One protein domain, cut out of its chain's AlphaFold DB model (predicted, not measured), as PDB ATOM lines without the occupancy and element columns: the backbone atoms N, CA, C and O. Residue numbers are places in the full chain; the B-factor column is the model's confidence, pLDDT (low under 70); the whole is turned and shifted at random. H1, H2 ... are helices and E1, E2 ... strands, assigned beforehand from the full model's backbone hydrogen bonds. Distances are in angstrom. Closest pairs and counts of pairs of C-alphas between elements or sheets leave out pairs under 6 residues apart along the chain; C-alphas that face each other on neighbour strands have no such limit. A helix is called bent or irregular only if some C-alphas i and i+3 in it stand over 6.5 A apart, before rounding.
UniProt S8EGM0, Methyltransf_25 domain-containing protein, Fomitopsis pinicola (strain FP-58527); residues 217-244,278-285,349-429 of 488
ATOM      1  N   LEU A 217     -17.532  39.071 -62.233       78.44
ATOM      2  CA  LEU A 217     -16.759  37.882 -62.629       78.44
ATOM      3  C   LEU A 217     -15.593  37.622 -61.655       78.44
ATOM      4  O   LEU A 217     -15.383  36.491 -61.231       78.44
ATOM      5  N   TRP A 218     -14.909  38.688 -61.230       79.81
ATOM      6  CA  TRP A 218     -13.818  38.609 -60.259       79.81
ATOM      7  C   TRP A 218     -14.270  38.081 -58.888       79.81
ATOM      8  O   TRP A 218     -13.520  37.339 -58.261       79.81
ATOM      9  N   GLU A 219     -15.477  38.421 -58.430       82.50
ATOM     10  CA  GLU A 219     -16.021  37.950 -57.145       82.50
ATOM     11  C   GLU A 219     -16.386  36.474 -57.186       82.50
ATOM     12  O   GLU A 219     -16.063  35.747 -56.251       82.50
ATOM     13  N   ARG A 220     -17.005  36.023 -58.283       83.75
ATOM     14  CA  ARG A 220     -17.315  34.602 -58.484       83.75
ATOM     15  C   ARG A 220     -16.047  33.760 -58.524       83.75
ATOM     16  O   ARG A 220     -15.948  32.766 -57.818       83.75
ATOM     17  N   GLU A 221     -15.055  34.201 -59.293       85.12
ATOM     18  CA  GLU A 221     -13.758  33.530 -59.352       85.12
ATOM     19  C   GLU A 221     -13.020  33.560 -58.003       85.12
ATOM     20  O   GLU A 221     -12.389  32.574 -57.643       85.12
ATOM     21  N   PHE A 222     -13.082  34.665 -57.248       87.75
ATOM     22  CA  PHE A 222     -12.434  34.751 -55.935       87.75
ATOM     23  C   PHE A 222     -13.078  33.786 -54.939       87.75
ATOM     24  O   PHE A 222     -12.348  33.060 -54.272       87.75
ATOM     25  N   LYS A 223     -14.417  33.745 -54.873       89.50
ATOM     26  CA  LYS A 223     -15.156  32.800 -54.021       89.50
ATOM     27  C   LYS A 223     -14.820  31.351 -54.372       89.50
ATOM     28  O   LYS A 223     -14.515  30.576 -53.477       89.50
ATOM     29  N   ALA A 224     -14.790  31.013 -55.663       88.88
ATOM     30  CA  ALA A 224     -14.426  29.670 -56.111       88.88
ATOM     31  C   ALA A 224     -12.993  29.287 -55.690       88.88
ATOM     32  O   ALA A 224     -12.771  28.199 -55.167       88.88
ATOM     33  N   SER A 225     -12.016  30.190 -55.859       91.94
ATOM     34  CA  SER A 225     -10.643  29.947 -55.391       91.94
ATOM     35  C   SER A 225     -10.537  29.881 -53.861       91.94
ATOM     36  O   SER A 225      -9.733  29.115 -53.341       91.94
ATOM     37  N   GLU A 226     -11.332  30.672 -53.133       92.81
ATOM     38  CA  GLU A 226     -11.400  30.647 -51.669       92.81
ATOM     39  C   GLU A 226     -11.927  29.304 -51.148       92.81
ATOM     40  O   GLU A 226     -11.321  28.730 -50.242       92.81
ATOM     41  N   GLU A 227     -13.037  28.815 -51.700       92.06
ATOM     42  CA  GLU A 227     -13.646  27.533 -51.329       92.06
ATOM     43  C   GLU A 227     -12.684  26.375 -51.593       92.06
ATOM     44  O   GLU A 227     -12.382  25.608 -50.678       92.06
ATOM     45  N   MET A 228     -12.105  26.333 -52.797       93.75
ATOM     46  CA  MET A 228     -11.087  25.353 -53.172       93.75
ATOM     47  C   MET A 228      -9.889  25.373 -52.215       93.75
ATOM     48  O   MET A 228      -9.434  24.327 -51.754       93.75
ATOM     49  N   ALA A 229      -9.388  26.563 -51.869       95.12
ATOM     50  CA  ALA A 229      -8.237  26.676 -50.987       95.12
ATOM     51  C   ALA A 229      -8.539  26.163 -49.572       95.12
ATOM     52  O   ALA A 229      -7.696  25.492 -48.980       95.12
ATOM     53  N   LYS A 230      -9.737  26.440 -49.039       94.81
ATOM     54  CA  LYS A 230     -10.173  25.913 -47.735       94.81
ATOM     55  C   LYS A 230     -10.269  24.390 -47.747       94.81
ATOM     56  O   LYS A 230      -9.842  23.753 -46.787       94.81
ATOM     57  N   GLU A 231     -10.814  23.817 -48.816       93.62
ATOM     58  CA  GLU A 231     -10.934  22.367 -48.980       93.62
ATOM     59  C   GLU A 231      -9.558  21.691 -49.021       93.62
ATOM     60  O   GLU A 231      -9.303  20.751 -48.266       93.62
ATOM     61  N   LEU A 232      -8.635  22.223 -49.828       95.31
ATOM     62  CA  LEU A 232      -7.289  21.673 -49.959       95.31
ATOM     63  C   LEU A 232      -6.481  21.788 -48.656       95.31
ATOM     64  O   LEU A 232      -5.795  20.845 -48.261       95.31
ATOM     65  N   GLU A 233      -6.581  22.917 -47.952       95.94
ATOM     66  CA  GLU A 233      -5.947  23.102 -46.641       95.94
ATOM     67  C   GLU A 233      -6.522  22.162 -45.579       95.94
ATOM     68  O   GLU A 233      -5.768  21.630 -44.762       95.94
ATOM     69  N   ALA A 234      -7.836  21.922 -45.590       94.00
ATOM     70  CA  ALA A 234      -8.477  20.969 -44.689       94.00
ATOM     71  C   ALA A 234      -8.027  19.530 -44.981       94.00
ATOM     72  O   ALA A 234      -7.669  18.798 -44.054       94.00
ATOM     73  N   ALA A 235      -7.968  19.139 -46.259       94.62
ATOM     74  CA  ALA A 235      -7.443  17.842 -46.674       94.62
ATOM     75  C   ALA A 235      -5.982  17.664 -46.238       94.62
ATOM     76  O   ALA A 235      -5.623  16.626 -45.680       94.62
ATOM     77  N   PHE A 236      -5.156  18.698 -46.416       95.62
ATOM     78  CA  PHE A 236      -3.763  18.702 -45.984       95.62
ATOM     79  C   PHE A 236      -3.619  18.558 -44.465       95.62
ATOM     80  O   PHE A 236      -2.878  17.693 -44.003       95.62
ATOM     81  N   LYS A 237      -4.356  19.340 -43.670       93.44
ATOM     82  CA  LYS A 237      -4.344  19.226 -42.202       93.44
ATOM     83  C   LYS A 237      -4.773  17.840 -41.731       93.44
ATOM     84  O   LYS A 237      -4.103  17.250 -40.884       93.44
ATOM     85  N   LYS A 238      -5.838  17.291 -42.324       93.06
ATOM     86  CA  LYS A 238      -6.303  15.936 -42.017       93.06
ATOM     87  C   LYS A 238      -5.246  14.887 -42.369       93.06
ATOM     88  O   LYS A 238      -4.973  14.019 -41.551       93.06
ATOM     89  N   MET A 239      -4.596  15.002 -43.529       93.88
ATOM     90  CA  MET A 239      -3.486  14.125 -43.908       93.88
ATOM     91  C   MET A 239      -2.343  14.181 -42.886       93.88
ATOM     92  O   MET A 239      -1.829  13.140 -42.483       93.88
ATOM     93  N   VAL A 240      -1.926  15.387 -42.486       92.31
ATOM     94  CA  VAL A 240      -0.845  15.591 -41.508       92.31
ATOM     95  C   VAL A 240      -1.196  14.904 -40.184       92.31
ATOM     96  O   VAL A 240      -0.364  14.177 -39.639       92.31
ATOM     97  N   PHE A 241      -2.435  15.064 -39.711       90.44
ATOM     98  CA  PHE A 241      -2.940  14.388 -38.515       90.44
ATOM     99  C   PHE A 241      -2.943  12.858 -38.659       90.44
ATOM    100  O   PHE A 241      -2.356  12.160 -37.834       90.44
ATOM    101  N   ASP A 242      -3.537  12.331 -39.733       91.19
ATOM    102  CA  ASP A 242      -3.664  10.888 -39.972       91.19
ATOM    103  C   ASP A 242      -2.298  10.197 -40.118       91.19
ATOM    104  O   ASP A 242      -2.126   9.052 -39.701       91.19
ATOM    105  N   LYS A 243      -1.295  10.895 -40.670       89.69
ATOM    106  CA  LYS A 243       0.091  10.402 -40.768       89.69
ATOM    107  C   LYS A 243       0.878  10.515 -39.453       89.69
ATOM    108  O   LYS A 243       2.048  10.135 -39.411       89.69
ATOM    109  N   GLY A 244       0.244  10.975 -38.373       88.75
ATOM    110  CA  GLY A 244       0.823  10.967 -37.034       88.75
ATOM    111  C   GLY A 244       1.657  12.196 -36.690       88.75
ATOM    112  O   GLY A 244       2.502  12.129 -35.798       88.75
ATOM    113  N   GLY A 278       2.353  38.959 -38.146       87.88
ATOM    114  CA  GLY A 278       1.181  39.190 -38.987       87.88
ATOM    115  C   GLY A 278       1.503  40.012 -40.228       87.88
ATOM    116  O   GLY A 278       2.396  40.860 -40.220       87.88
ATOM    117  N   VAL A 279       0.743  39.789 -41.299       87.88
ATOM    118  CA  VAL A 279       0.707  40.701 -42.448       87.88
ATOM    119  C   VAL A 279      -0.178  41.892 -42.056       87.88
ATOM    120  O   VAL A 279      -1.352  41.675 -41.744       87.88
ATOM    121  N   PRO A 280       0.340  43.132 -42.030       81.50
ATOM    122  CA  PRO A 280      -0.464  44.283 -41.644       81.50
ATOM    123  C   PRO A 280      -1.551  44.543 -42.689       81.50
ATOM    124  O   PRO A 280      -1.303  44.464 -43.896       81.50
ATOM    125  N   SER A 281      -2.754  44.876 -42.218       74.94
ATOM    126  CA  SER A 281      -3.837  45.289 -43.107       74.94
ATOM    127  C   SER A 281      -3.543  46.663 -43.712       74.94
ATOM    128  O   SER A 281      -2.722  47.435 -43.204       74.94
ATOM    129  N   ARG A 282      -4.228  46.983 -44.811       71.31
ATOM    130  CA  ARG A 282      -4.091  48.283 -45.471       71.31
ATOM    131  C   ARG A 282      -4.470  49.425 -44.528       71.31
ATOM    132  O   ARG A 282      -3.781  50.439 -44.502       71.31
ATOM    133  N   GLU A 283      -5.540  49.244 -43.763       67.19
ATOM    134  CA  GLU A 283      -6.067  50.213 -42.800       67.19
ATOM    135  C   GLU A 283      -5.029  50.493 -41.717       67.19
ATOM    136  O   GLU A 283      -4.678  51.645 -41.493       67.19
ATOM    137  N   LEU A 284      -4.432  49.440 -41.149       65.81
ATOM    138  CA  LEU A 284      -3.412  49.568 -40.110       65.81
ATOM    139  C   LEU A 284      -2.185  50.365 -40.584       65.81
ATOM    140  O   LEU A 284      -1.584  51.097 -39.803       65.81
ATOM    141  N   VAL A 285      -1.818  50.257 -41.866       62.72
ATOM    142  CA  VAL A 285      -0.719  51.048 -42.443       62.72
ATOM    143  C   VAL A 285      -1.143  52.485 -42.764       62.72
ATOM    144  O   VAL A 285      -0.346  53.403 -42.573       62.72
ATOM    145  N   GLN A 349       0.303  45.489 -51.254       87.25
ATOM    146  CA  GLN A 349       1.263  44.650 -50.544       87.25
ATOM    147  C   GLN A 349       2.030  45.517 -49.530       87.25
ATOM    148  O   GLN A 349       2.569  46.555 -49.926       87.25
ATOM    149  N   PRO A 350       2.070  45.147 -48.238       86.00
ATOM    150  CA  PRO A 350       2.765  45.938 -47.229       86.00
ATOM    151  C   PRO A 350       4.290  45.823 -47.336       86.00
ATOM    152  O   PRO A 350       4.821  44.949 -48.015       86.00
ATOM    153  N   LEU A 351       5.006  46.703 -46.630       86.00
ATOM    154  CA  LEU A 351       6.478  46.747 -46.623       86.00
ATOM    155  C   LEU A 351       7.125  45.739 -45.659       86.00
ATOM    156  O   LEU A 351       8.326  45.814 -45.404       86.00
ATOM    157  N   GLY A 352       6.342  44.826 -45.082       88.81
ATOM    158  CA  GLY A 352       6.865  43.796 -44.201       88.81
ATOM    159  C   GLY A 352       5.828  43.156 -43.285       88.81
ATOM    160  O   GLY A 352       4.627  43.255 -43.537       88.81
ATOM    161  N   LEU A 353       6.308  42.501 -42.225       89.81
ATOM    162  CA  LEU A 353       5.483  41.862 -41.196       89.81
ATOM    163  C   LEU A 353       5.486  42.687 -39.914       89.81
ATOM    164  O   LEU A 353       6.487  43.301 -39.563       89.81
ATOM    165  N   ILE A 354       4.383  42.663 -39.183       87.00
ATOM    166  CA  ILE A 354       4.264  43.259 -37.852       87.00
ATOM    167  C   ILE A 354       4.495  42.164 -36.810       87.00
ATOM    168  O   ILE A 354       3.894  41.094 -36.895       87.00
ATOM    169  N   MET A 355       5.327  42.450 -35.808       86.56
ATOM    170  CA  MET A 355       5.364  41.662 -34.575       86.56
ATOM    171  C   MET A 355       4.148  42.038 -33.730       86.56
ATOM    172  O   MET A 355       3.995  43.196 -33.360       86.56
ATOM    173  N   LEU A 356       3.271  41.079 -33.451       81.44
ATOM    174  CA  LEU A 356       2.008  41.290 -32.734       81.44
ATOM    175  C   LEU A 356       2.180  41.343 -31.207       81.44
ATOM    176  O   LEU A 356       1.191  41.411 -30.478       81.44
ATOM    177  N   ASP A 357       3.421  41.323 -30.723       74.06
ATOM    178  CA  ASP A 357       3.739  41.548 -29.319       74.06
ATOM    179  C   ASP A 357       3.471  43.007 -28.890       74.06
ATOM    180  O   ASP A 357       3.047  43.865 -29.675       74.06
ATOM    181  N   SER A 358       3.753  43.314 -27.624       56.78
ATOM    182  CA  SER A 358       3.576  44.649 -27.040       56.78
ATOM    183  C   SER A 358       4.294  45.770 -27.807       56.78
ATOM    184  O   SER A 358       3.926  46.934 -27.658       56.78
ATOM    185  N   SER A 359       5.314  45.455 -28.616       64.12
ATOM    186  CA  SER A 359       6.125  46.440 -29.340       64.12
ATOM    187  C   SER A 359       5.519  46.879 -30.676       64.12
ATOM    188  O   SER A 359       5.881  47.948 -31.167       64.12
ATOM    189  N   ARG A 360       4.617  46.077 -31.274       71.00
ATOM    190  CA  ARG A 360       3.998  46.325 -32.596       71.00
ATOM    191  C   ARG A 360       4.999  46.737 -33.686       71.00
ATOM    192  O   ARG A 360       4.689  47.531 -34.575       71.00
ATOM    193  N   ARG A 361       6.229  46.225 -33.608       82.44
ATOM    194  CA  ARG A 361       7.334  46.617 -34.491       82.44
ATOM    195  C   ARG A 361       7.122  46.076 -35.904       82.44
ATOM    196  O   ARG A 361       6.865  44.887 -36.082       82.44
ATOM    197  N   LEU A 362       7.328  46.928 -36.907       85.12
ATOM    198  CA  LEU A 362       7.417  46.510 -38.305       85.12
ATOM    199  C   LEU A 362       8.803  45.911 -38.593       85.12
ATOM    200  O   LEU A 362       9.828  46.560 -38.389       85.12
ATOM    201  N   LEU A 363       8.817  44.685 -39.102       88.50
ATOM    202  CA  LEU A 363       9.971  44.017 -39.689       88.50
ATOM    203  C   LEU A 363       9.932  44.235 -41.206       88.50
ATOM    204  O   LEU A 363       9.055  43.668 -41.860       88.50
ATOM    205  N   PRO A 364      10.826  45.062 -41.773       88.00
ATOM    206  CA  PRO A 364      10.791  45.381 -43.193       88.00
ATOM    207  C   PRO A 364      11.286  44.209 -44.049       88.00
ATOM    208  O   PRO A 364      12.267  43.546 -43.703       88.00
ATOM    209  N   PHE A 365      10.636  43.998 -45.191       89.19
ATOM    210  CA  PHE A 365      10.988  42.983 -46.185       89.19
ATOM    211  C   PHE A 365      10.804  43.544 -47.595       89.19
ATOM    212  O   PHE A 365       9.926  44.376 -47.836       89.19
ATOM    213  N   SER A 366      11.600  43.062 -48.548       89.31
ATOM    214  CA  SER A 366      11.260  43.227 -49.959       89.31
ATOM    215  C   SER A 366       9.940  42.499 -50.274       89.31
ATOM    216  O   SER A 366       9.562  41.563 -49.565       89.31
ATOM    217  N   PRO A 367       9.229  42.873 -51.350       87.94
ATOM    218  CA  PRO A 367       7.982  42.204 -51.712       87.94
ATOM    219  C   PRO A 367       8.113  40.685 -51.935       87.94
ATOM    220  O   PRO A 367       7.176  39.950 -51.633       87.94
ATOM    221  N   ALA A 368       9.261  40.216 -52.435       87.25
ATOM    222  CA  ALA A 368       9.527  38.790 -52.626       87.25
ATOM    223  C   ALA A 368       9.779  38.074 -51.287       87.25
ATOM    224  O   ALA A 368       9.164  37.048 -51.017       87.25
ATOM    225  N   GLU A 369      10.606  38.644 -50.402       90.94
ATOM    226  CA  GLU A 369      10.824  38.097 -49.051       90.94
ATOM    227  C   GLU A 369       9.521  38.042 -48.241       90.94
ATOM    228  O   GLU A 369       9.242  37.049 -47.571       90.94
ATOM    229  N   LEU A 370       8.695  39.092 -48.321       92.19
ATOM    230  CA  LEU A 370       7.403  39.123 -47.639       92.19
ATOM    231  C   LEU A 370       6.497  37.978 -48.106       92.19
ATOM    232  O   LEU A 370       5.829  37.365 -47.277       92.19
ATOM    233  N   GLU A 371       6.471  37.685 -49.406       91.88
ATOM    234  CA  GLU A 371       5.711  36.552 -49.933       91.88
ATOM    235  C   GLU A 371       6.228  35.222 -49.381       91.88
ATOM    236  O   GLU A 371       5.423  34.396 -48.957       91.88
ATOM    237  N   MET A 372       7.549  35.046 -49.271       92.62
ATOM    238  CA  MET A 372       8.139  33.838 -48.683       92.62
ATOM    239  C   MET A 372       7.695  33.605 -47.239       92.62
ATOM    240  O   MET A 372       7.381  32.473 -46.871       92.62
ATOM    241  N   HIS A 373       7.592  34.664 -46.436       93.38
ATOM    242  CA  HIS A 373       7.117  34.547 -45.059       93.38
ATOM    243  C   HIS A 373       5.594  34.402 -44.959       93.38
ATOM    244  O   HIS A 373       5.105  33.514 -44.265       93.38
ATOM    245  N   ALA A 374       4.830  35.247 -45.656       92.31
ATOM    246  CA  ALA A 374       3.369  35.248 -45.582       92.31
ATOM    247  C   ALA A 374       2.748  33.971 -46.163       92.31
ATOM    248  O   ALA A 374       1.717  33.510 -45.676       92.31
ATOM    249  N   CYS A 375       3.380  33.383 -47.181       93.44
ATOM    250  CA  CYS A 375       2.931  32.155 -47.830       93.44
ATOM    251  C   CYS A 375       3.647  30.899 -47.306       93.44
ATOM    252  O   CYS A 375       3.439  29.831 -47.878       93.44
ATOM    253  N   LYS A 376       4.449  30.978 -46.229       93.44
ATOM    254  CA  LYS A 376       5.265  29.857 -45.716       93.44
ATOM    255  C   LYS A 376       4.496  28.533 -45.650       93.44
ATOM    256  O   LYS A 376       4.903  27.548 -46.257       93.44
ATOM    257  N   ASN A 377       3.348  28.507 -44.976       93.50
ATOM    258  CA  ASN A 377       2.582  27.266 -44.812       93.50
ATOM    259  C   ASN A 377       1.851  26.831 -46.095       93.50
ATOM    260  O   ASN A 377       1.597  25.645 -46.289       93.50
ATOM    261  N   MET A 378       1.609  27.755 -47.033       94.62
ATOM    262  CA  MET A 378       1.179  27.400 -48.390       94.62
ATOM    263  C   MET A 378       2.315  26.703 -49.153       94.62
ATOM    264  O   MET A 378       2.063  25.729 -49.857       94.62
ATOM    265  N   HIS A 379       3.567  27.141 -48.974       94.38
ATOM    266  CA  HIS A 379       4.741  26.472 -49.541       94.38
ATOM    267  C   HIS A 379       4.961  25.085 -48.942       94.38
ATOM    268  O   HIS A 379       5.290  24.167 -49.685       94.38
ATOM    269  N   VAL A 380       4.730  24.918 -47.637       94.31
ATOM    270  CA  VAL A 380       4.776  23.613 -46.957       94.31
ATOM    271  C   VAL A 380       3.719  22.657 -47.518       94.31
ATOM    272  O   VAL A 380       4.027  21.506 -47.821       94.31
ATOM    273  N   LEU A 381       2.484  23.124 -47.731       95.56
ATOM    274  CA  LEU A 381       1.441  22.312 -48.368       95.56
ATOM    275  C   LEU A 381       1.876  21.869 -49.771       95.56
ATOM    276  O   LEU A 381       1.842  20.681 -50.093       95.56
ATOM    277  N   LEU A 382       2.344  22.812 -50.593       94.69
ATOM    278  CA  LEU A 382       2.788  22.538 -51.962       94.69
ATOM    279  C   LEU A 382       4.041  21.644 -52.012       94.69
ATOM    280  O   LEU A 382       4.182  20.832 -52.929       94.69
ATOM    281  N   SER A 383       4.939  21.735 -51.025       93.62
ATOM    282  CA  SER A 383       6.113  20.857 -50.921       93.62
ATOM    283  C   SER A 383       5.728  19.417 -50.571       93.62
ATOM    284  O   SER A 383       6.448  18.492 -50.959       93.62
ATOM    285  N   CYS A 384       4.574  19.221 -49.923       94.44
ATOM    286  CA  CYS A 384       3.973  17.924 -49.604       94.44
ATOM    287  C   CYS A 384       3.103  17.344 -50.730       94.44
ATOM    288  O   CYS A 384       2.440  16.331 -50.507       94.44
ATOM    289  N   LYS A 385       3.082  17.943 -51.931       93.25
ATOM    290  CA  LYS A 385       2.126  17.581 -52.994       93.25
ATOM    291  C   LYS A 385       2.030  16.084 -53.305       93.25
ATOM    292  O   LYS A 385       0.943  15.605 -53.589       93.25
ATOM    293  N   ASN A 386       3.139  15.345 -53.241       91.44
ATOM    294  CA  ASN A 386       3.147  13.914 -53.551       91.44
ATOM    295  C   ASN A 386       2.390  13.120 -52.477       91.44
ATOM    296  O   ASN A 386       1.533  12.310 -52.808       91.44
ATOM    297  N   ALA A 387       2.674  13.398 -51.200       92.56
ATOM    298  CA  ALA A 387       1.979  12.775 -50.078       92.56
ATOM    299  C   ALA A 387       0.499  13.182 -50.042       92.56
ATOM    300  O   ALA A 387      -0.361  12.350 -49.765       92.56
ATOM    301  N   LEU A 388       0.205  14.448 -50.362       94.62
ATOM    302  CA  LEU A 388      -1.160  14.965 -50.423       94.62
ATOM    303  C   LEU A 388      -1.963  14.323 -51.554       94.62
ATOM    304  O   LEU A 388      -3.097  13.915 -51.334       94.62
ATOM    305  N   MET A 389      -1.361  14.167 -52.731       94.31
ATOM    306  CA  MET A 389      -1.982  13.482 -53.859       94.31
ATOM    307  C   MET A 389      -2.271  12.015 -53.538       94.31
ATOM    308  O   MET A 389      -3.395  11.569 -53.740       94.31
ATOM    309  N   GLU A 390      -1.301  11.281 -52.988       92.81
ATOM    310  CA  GLU A 390      -1.498   9.891 -52.552       92.81
ATOM    311  C   GLU A 390      -2.659   9.774 -51.553       92.81
ATOM    312  O   GLU A 390      -3.523   8.909 -51.689       92.81
ATOM    313  N   TYR A 391      -2.712  10.683 -50.577       94.31
ATOM    314  CA  TYR A 391      -3.769  10.715 -49.573       94.31
ATOM    315  C   TYR A 391      -5.145  11.024 -50.182       94.31
ATOM    316  O   TYR A 391      -6.109  10.308 -49.914       94.31
ATOM    317  N   MET A 392      -5.244  12.051 -51.032       94.88
ATOM    318  CA  MET A 392      -6.506  12.471 -51.653       94.88
ATOM    319  C   MET A 392      -7.049  11.440 -52.649       94.88
ATOM    320  O   MET A 392      -8.258  11.225 -52.689       94.88
ATOM    321  N   LEU A 393      -6.178  10.739 -53.383       94.56
ATOM    322  CA  LEU A 393      -6.564   9.618 -54.250       94.56
ATOM    323  C   LEU A 393      -7.172   8.443 -53.468       94.56
ATOM    324  O   LEU A 393      -7.891   7.630 -54.043       94.56
ATOM    325  N   GLY A 394      -6.889   8.342 -52.168       92.19
ATOM    326  CA  GLY A 394      -7.481   7.343 -51.280       92.19
ATOM    327  C   GLY A 394      -8.857   7.723 -50.722       92.19
ATOM    328  O   GLY A 394      -9.536   6.854 -50.165       92.19
ATOM    329  N   LEU A 395      -9.284   8.985 -50.851       91.62
ATOM    330  CA  LEU A 395     -10.534   9.475 -50.266       91.62
ATOM    331  C   LEU A 395     -11.754   8.972 -51.040       91.62
ATOM    332  O   LEU A 395     -11.801   8.991 -52.274       91.62
ATOM    333  N   LYS A 396     -12.763   8.528 -50.288       91.50
ATOM    334  CA  LYS A 396     -14.025   8.008 -50.815       91.50
ATOM    335  C   LYS A 396     -15.202   8.766 -50.220       91.50
ATOM    336  O   LYS A 396     -15.164   9.112 -49.043       91.50
ATOM    337  N   ASP A 397     -16.228   8.979 -51.033       89.31
ATOM    338  CA  ASP A 397     -17.500   9.542 -50.593       89.31
ATOM    339  C   ASP A 397     -18.328   8.521 -49.785       89.31
ATOM    340  O   ASP A 397     -17.951   7.352 -49.626       89.31
ATOM    341  N   ASP A 398     -19.497   8.949 -49.303       89.50
ATOM    342  CA  ASP A 398     -20.436   8.101 -48.553       89.50
ATOM    343  C   ASP A 398     -20.916   6.876 -49.359       89.50
ATOM    344  O   ASP A 398     -21.346   5.868 -48.794       89.50
ATOM    345  N   GLN A 399     -20.812   6.932 -50.689       89.75
ATOM    346  CA  GLN A 399     -21.156   5.854 -51.616       89.75
ATOM    347  C   GLN A 399     -19.951   4.952 -51.940       89.75
ATOM    348  O   GLN A 399     -20.051   4.060 -52.785       89.75
ATOM    349  N   LYS A 400     -18.820   5.135 -51.242       87.00
ATOM    350  CA  LYS A 400     -17.543   4.429 -51.436       87.00
ATOM    351  C   LYS A 400     -16.891   4.667 -52.804       87.00
ATOM    352  O   LYS A 400     -15.999   3.900 -53.187       87.00
ATOM    353  N   LYS A 401     -17.293   5.705 -53.534       88.50
ATOM    354  CA  LYS A 401     -16.676   6.110 -54.797       88.50
ATOM    355  C   LYS A 401     -15.507   7.053 -54.519       88.50
ATOM    356  O   LYS A 401     -15.559   7.849 -53.590       88.50
ATOM    357  N   LEU A 402     -14.442   6.945 -55.316       89.62
ATOM    358  CA  LEU A 402     -13.297   7.856 -55.235       89.62
ATOM    359  C   LEU A 402     -13.758   9.302 -55.445       89.62
ATOM    360  O   LEU A 402     -14.465   9.580 -56.415       89.62
ATOM    361  N   MET A 403     -13.353  10.189 -54.535       90.00
ATOM    362  CA  MET A 403     -13.749  11.599 -54.567       90.00
ATOM    363  C   MET A 403     -13.001  12.397 -55.634       90.00
ATOM    364  O   MET A 403     -13.582  13.297 -56.232       90.00
ATOM    365  N   TYR A 404     -11.734  12.056 -55.876       92.12
ATOM    366  CA  TYR A 404     -10.851  12.808 -56.762       92.12
ATOM    367  C   TYR A 404     -10.112  11.879 -57.721       92.12
ATOM    368  O   TYR A 404      -9.742  10.754 -57.370       92.12
ATOM    369  N   THR A 405      -9.853  12.374 -58.926       93.12
ATOM    370  CA  THR A 405      -8.867  11.805 -59.847       93.12
ATOM    371  C   THR A 405      -7.513  12.504 -59.687       93.12
ATOM    372  O   THR A 405      -7.399  13.534 -59.024       93.12
ATOM    373  N   ALA A 406      -6.460  11.947 -60.295       92.44
ATOM    374  CA  ALA A 406      -5.140  12.578 -60.274       92.44
ATOM    375  C   ALA A 406      -5.150  13.952 -60.971       92.44
ATOM    376  O   ALA A 406      -4.535  14.885 -60.467       92.44
ATOM    377  N   GLU A 407      -5.894  14.076 -62.077       93.06
ATOM    378  CA  GLU A 407      -6.055  15.330 -62.824       93.06
ATOM    379  C   GLU A 407      -6.767  16.391 -61.973       93.06
ATOM    380  O   GLU A 407      -6.276  17.513 -61.871       93.06
ATOM    381  N   ASP A 408      -7.835  16.012 -61.256       91.81
ATOM    382  CA  ASP A 408      -8.535  16.932 -60.347       91.81
ATOM    383  C   ASP A 408      -7.583  17.498 -59.283       91.81
ATOM    384  O   ASP A 408      -7.579  18.696 -59.011       91.81
ATOM    385  N   ILE A 409      -6.741  16.649 -58.682       92.25
ATOM    386  CA  ILE A 409      -5.805  17.070 -57.630       92.25
ATOM    387  C   ILE A 409      -4.701  17.974 -58.191       92.25
ATOM    388  O   ILE A 409      -4.299  18.936 -57.531       92.25
ATOM    389  N   GLU A 410      -4.194  17.687 -59.393       93.19
ATOM    390  CA  GLU A 410      -3.212  18.547 -60.062       93.19
ATOM    391  C   GLU A 410      -3.785  19.937 -60.350       93.19
ATOM    392  O   GLU A 410      -3.122  20.937 -60.053       93.19
ATOM    393  N   ASP A 411      -5.024  20.004 -60.835       91.44
ATOM    394  CA  ASP A 411      -5.736  21.259 -61.073       91.44
ATOM    395  C   ASP A 411      -5.969  22.038 -59.769       91.44
ATOM    396  O   ASP A 411      -5.716  23.246 -59.716       91.44
ATOM    397  N   LEU A 412      -6.371  21.356 -58.686       93.44
ATOM    398  CA  LEU A 412      -6.526  21.964 -57.356       93.44
ATOM    399  C   LEU A 412      -5.207  22.574 -56.859       93.44
ATOM    400  O   LEU A 412      -5.175  23.729 -56.435       93.44
ATOM    401  N   LEU A 413      -4.102  21.826 -56.939       93.56
ATOM    402  CA  LEU A 413      -2.778  22.296 -56.522       93.56
ATOM    403  C   LEU A 413      -2.289  23.475 -57.371       93.56
ATOM    404  O   LEU A 413      -1.701  24.418 -56.835       93.56
ATOM    405  N   PHE A 414      -2.529  23.435 -58.682       92.06
ATOM    406  CA  PHE A 414      -2.158  24.509 -59.599       92.06
ATOM    407  C   PHE A 414      -2.935  25.797 -59.308       92.06
ATOM    408  O   PHE A 414      -2.342  26.873 -59.194       92.06
ATOM    409  N   GLU A 415      -4.254  25.710 -59.136       91.31
ATOM    410  CA  GLU A 415      -5.071  26.876 -58.800       91.31
ATOM    411  C   GLU A 415      -4.758  27.406 -57.393       91.31
ATOM    412  O   GLU A 415      -4.732  28.623 -57.187       91.31
ATOM    413  N   TYR A 416      -4.428  26.532 -56.438       94.75
ATOM    414  CA  TYR A 416      -3.984  26.937 -55.103       94.75
ATOM    415  C   TYR A 416      -2.673  27.730 -55.142       94.75
ATOM    416  O   TYR A 416      -2.564  28.788 -54.513       94.75
ATOM    417  N   ASP A 417      -1.699  27.273 -55.935       91.44
ATOM    418  CA  ASP A 417      -0.433  27.979 -56.137       91.44
ATOM    419  C   ASP A 417      -0.649  29.390 -56.711       91.44
ATOM    420  O   ASP A 417      -0.070  30.366 -56.221       91.44
ATOM    421  N   ARG A 418      -1.561  29.518 -57.685       88.75
ATOM    422  CA  ARG A 418      -1.951  30.801 -58.295       88.75
ATOM    423  C   ARG A 418      -2.736  31.704 -57.349       88.75
ATOM    424  O   ARG A 418      -2.684  32.931 -57.484       88.75
ATOM    425  N   PHE A 419      -3.466  31.127 -56.395       91.06
ATOM    426  CA  PHE A 419      -4.292  31.877 -55.456       91.06
ATOM    427  C   PHE A 419      -3.484  32.570 -54.350       91.06
ATOM    428  O   PHE A 419      -3.999  33.515 -53.756       91.06
ATOM    429  N   ARG A 420      -2.211  32.201 -54.117       90.44
ATOM    430  CA  ARG A 420      -1.337  32.783 -53.071       90.44
ATOM    431  C   ARG A 420      -1.401  34.310 -52.989       90.44
ATOM    432  O   ARG A 420      -1.771  34.854 -51.955       90.44
ATOM    433  N   ARG A 421      -1.101  35.019 -54.084       88.50
ATOM    434  CA  ARG A 421      -1.109  36.498 -54.108       88.50
ATOM    435  C   ARG A 421      -2.527  37.075 -54.124       88.50
ATOM    436  O   ARG A 421      -2.794  38.089 -53.476       88.50
ATOM    437  N   ARG A 422      -3.464  36.408 -54.809       87.06
ATOM    438  CA  ARG A 422      -4.873  36.831 -54.874       87.06
ATOM    439  C   ARG A 422      -5.545  36.780 -53.501       87.06
ATOM    440  O   ARG A 422      -6.301  37.696 -53.190       87.06
ATOM    441  N   ARG A 423      -5.221  35.787 -52.666       89.81
ATOM    442  CA  ARG A 423      -5.690  35.634 -51.277       89.81
ATOM    443  C   ARG A 423      -5.479  36.897 -50.444       89.81
ATOM    444  O   ARG A 423      -6.351  37.256 -49.663       89.81
ATOM    445  N   PHE A 424      -4.355  37.585 -50.632       87.06
ATOM    446  CA  PHE A 424      -4.038  38.822 -49.913       87.06
ATOM    447  C   PHE A 424      -4.451  40.098 -50.655       87.06
ATOM    448  O   PHE A 424      -4.164  41.199 -50.189       87.06
ATOM    449  N   ASN A 425      -5.090  39.975 -51.823       85.00
ATOM    450  CA  ASN A 425      -5.308  41.080 -52.753       85.00
ATOM    451  C   ASN A 425      -3.996  41.824 -53.094       85.00
ATOM    452  O   ASN A 425      -3.928  43.056 -53.080       85.00
ATOM    453  N   TRP A 426      -2.924  41.075 -53.363       87.94
ATOM    454  CA  TRP A 426      -1.631  41.623 -53.782       87.94
ATOM    455  C   TRP A 426      -1.544  41.784 -55.306       87.94
ATOM    456  O   TRP A 426      -2.276  41.116 -56.038       87.94
ATOM    457  N   PRO A 427      -0.667  42.674 -55.822       84.75
ATOM    458  CA  PRO A 427      -0.427  42.785 -57.263       84.75
ATOM    459  C   PRO A 427      -0.011  41.433 -57.856       84.75
ATOM    460  O   PRO A 427       0.829  40.770 -57.265       84.75
ATOM    461  N   MET A 428      -0.554  41.009 -58.999       81.50
ATOM    462  CA  MET A 428      -0.229  39.682 -59.559       81.50
ATOM    463  C   MET A 428       1.146  39.615 -60.233       81.50
ATOM    464  O   MET A 428       1.705  38.528 -60.347       81.50
ATOM    465  N   ASP A 429       1.694  40.757 -60.651       75.81
ATOM    466  CA  ASP A 429       3.038  40.823 -61.217       75.81
ATOM    467  C   ASP A 429       4.067  40.455 -60.144       75.81
ATOM    468  O   ASP A 429       4.039  40.997 -59.033       75.81
TER     469      ASP A 429
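Overview. This is residues 217 to 244, 278 to 285 and 349 to 429 of the 488 residues of the protein "Methyltransf_25 domain-containing protein" of Fomitopsis pinicola (strain FP-58527) (UniProt S8EGM0). The short helices H3, H4 and H5 follow one another end to end in a row, H6 folds back side by side with H4 and touches H5 at a steep tilt, and the long helix H1 crosses H5 and H6. At one end of the row H3 leads to a small hairpin, E1 and E2, with short H2 in the same end region; at the other end residues 394 to 405 form a long loop. The 117 printed residues, mostly helix, hold H1 H2 E1 E2 H3 H4 H5 H6 in that order, with E1 and E2 antiparallel. The whole is loose, with a radius of gyration of the C-alphas of 16.9 A, and only just flat, spanning 52 by 40 by 22 A.

Along the chain. H1, residues 217 to 242, starts at C-alpha (-16.759, 37.882, -62.629) and is 37.6 A long. H2 is residues 282 to 285, E1 352 to 355, E2 362 to 364, H3 367 to 374, H4 376 to 383 and H5 385 to 393. H6, residues 406 to 423, is 24.8 A long and ends at C-alpha (-5.690, 35.634, -51.277); it is irregular, with C-alphas 418 and 421 7.1 A apart.

Arrangement. H6, the hub, touches H1 at a steep tilt of 65 degrees, closest at the C-alphas of Ala 229 and Tyr 416, 5.9 A. It touches H4 at a shallow tilt of 19 degrees, opposite ways, closest at C-alphas of Leu 382 and Leu 413, 7.2 A. H1 and H5 touch about perpendicular, at 89 degrees, closest at C-alphas of Phe 236 and Leu 388, 6.4 A. In the hairpin, N 353 and O 363 are 3.0 A apart, within hydrogen-bond range. Every O i to N i+4 pair is within range in H1, H3, H4 and H5, and 12 of 14 in H6; H2 is too short for one.

Size, cuts and confidence. The C-alphas farthest apart, of Ser 359 and Gln 399, are 53.7 A apart. Cuts leave gaps of 28.3 A between C-alphas 244 and 278 and 10.5 A between 285 and 349. The link H5 to H6 is long. Residues 283 to 285 and 358 to 359 have pLDDT under 70.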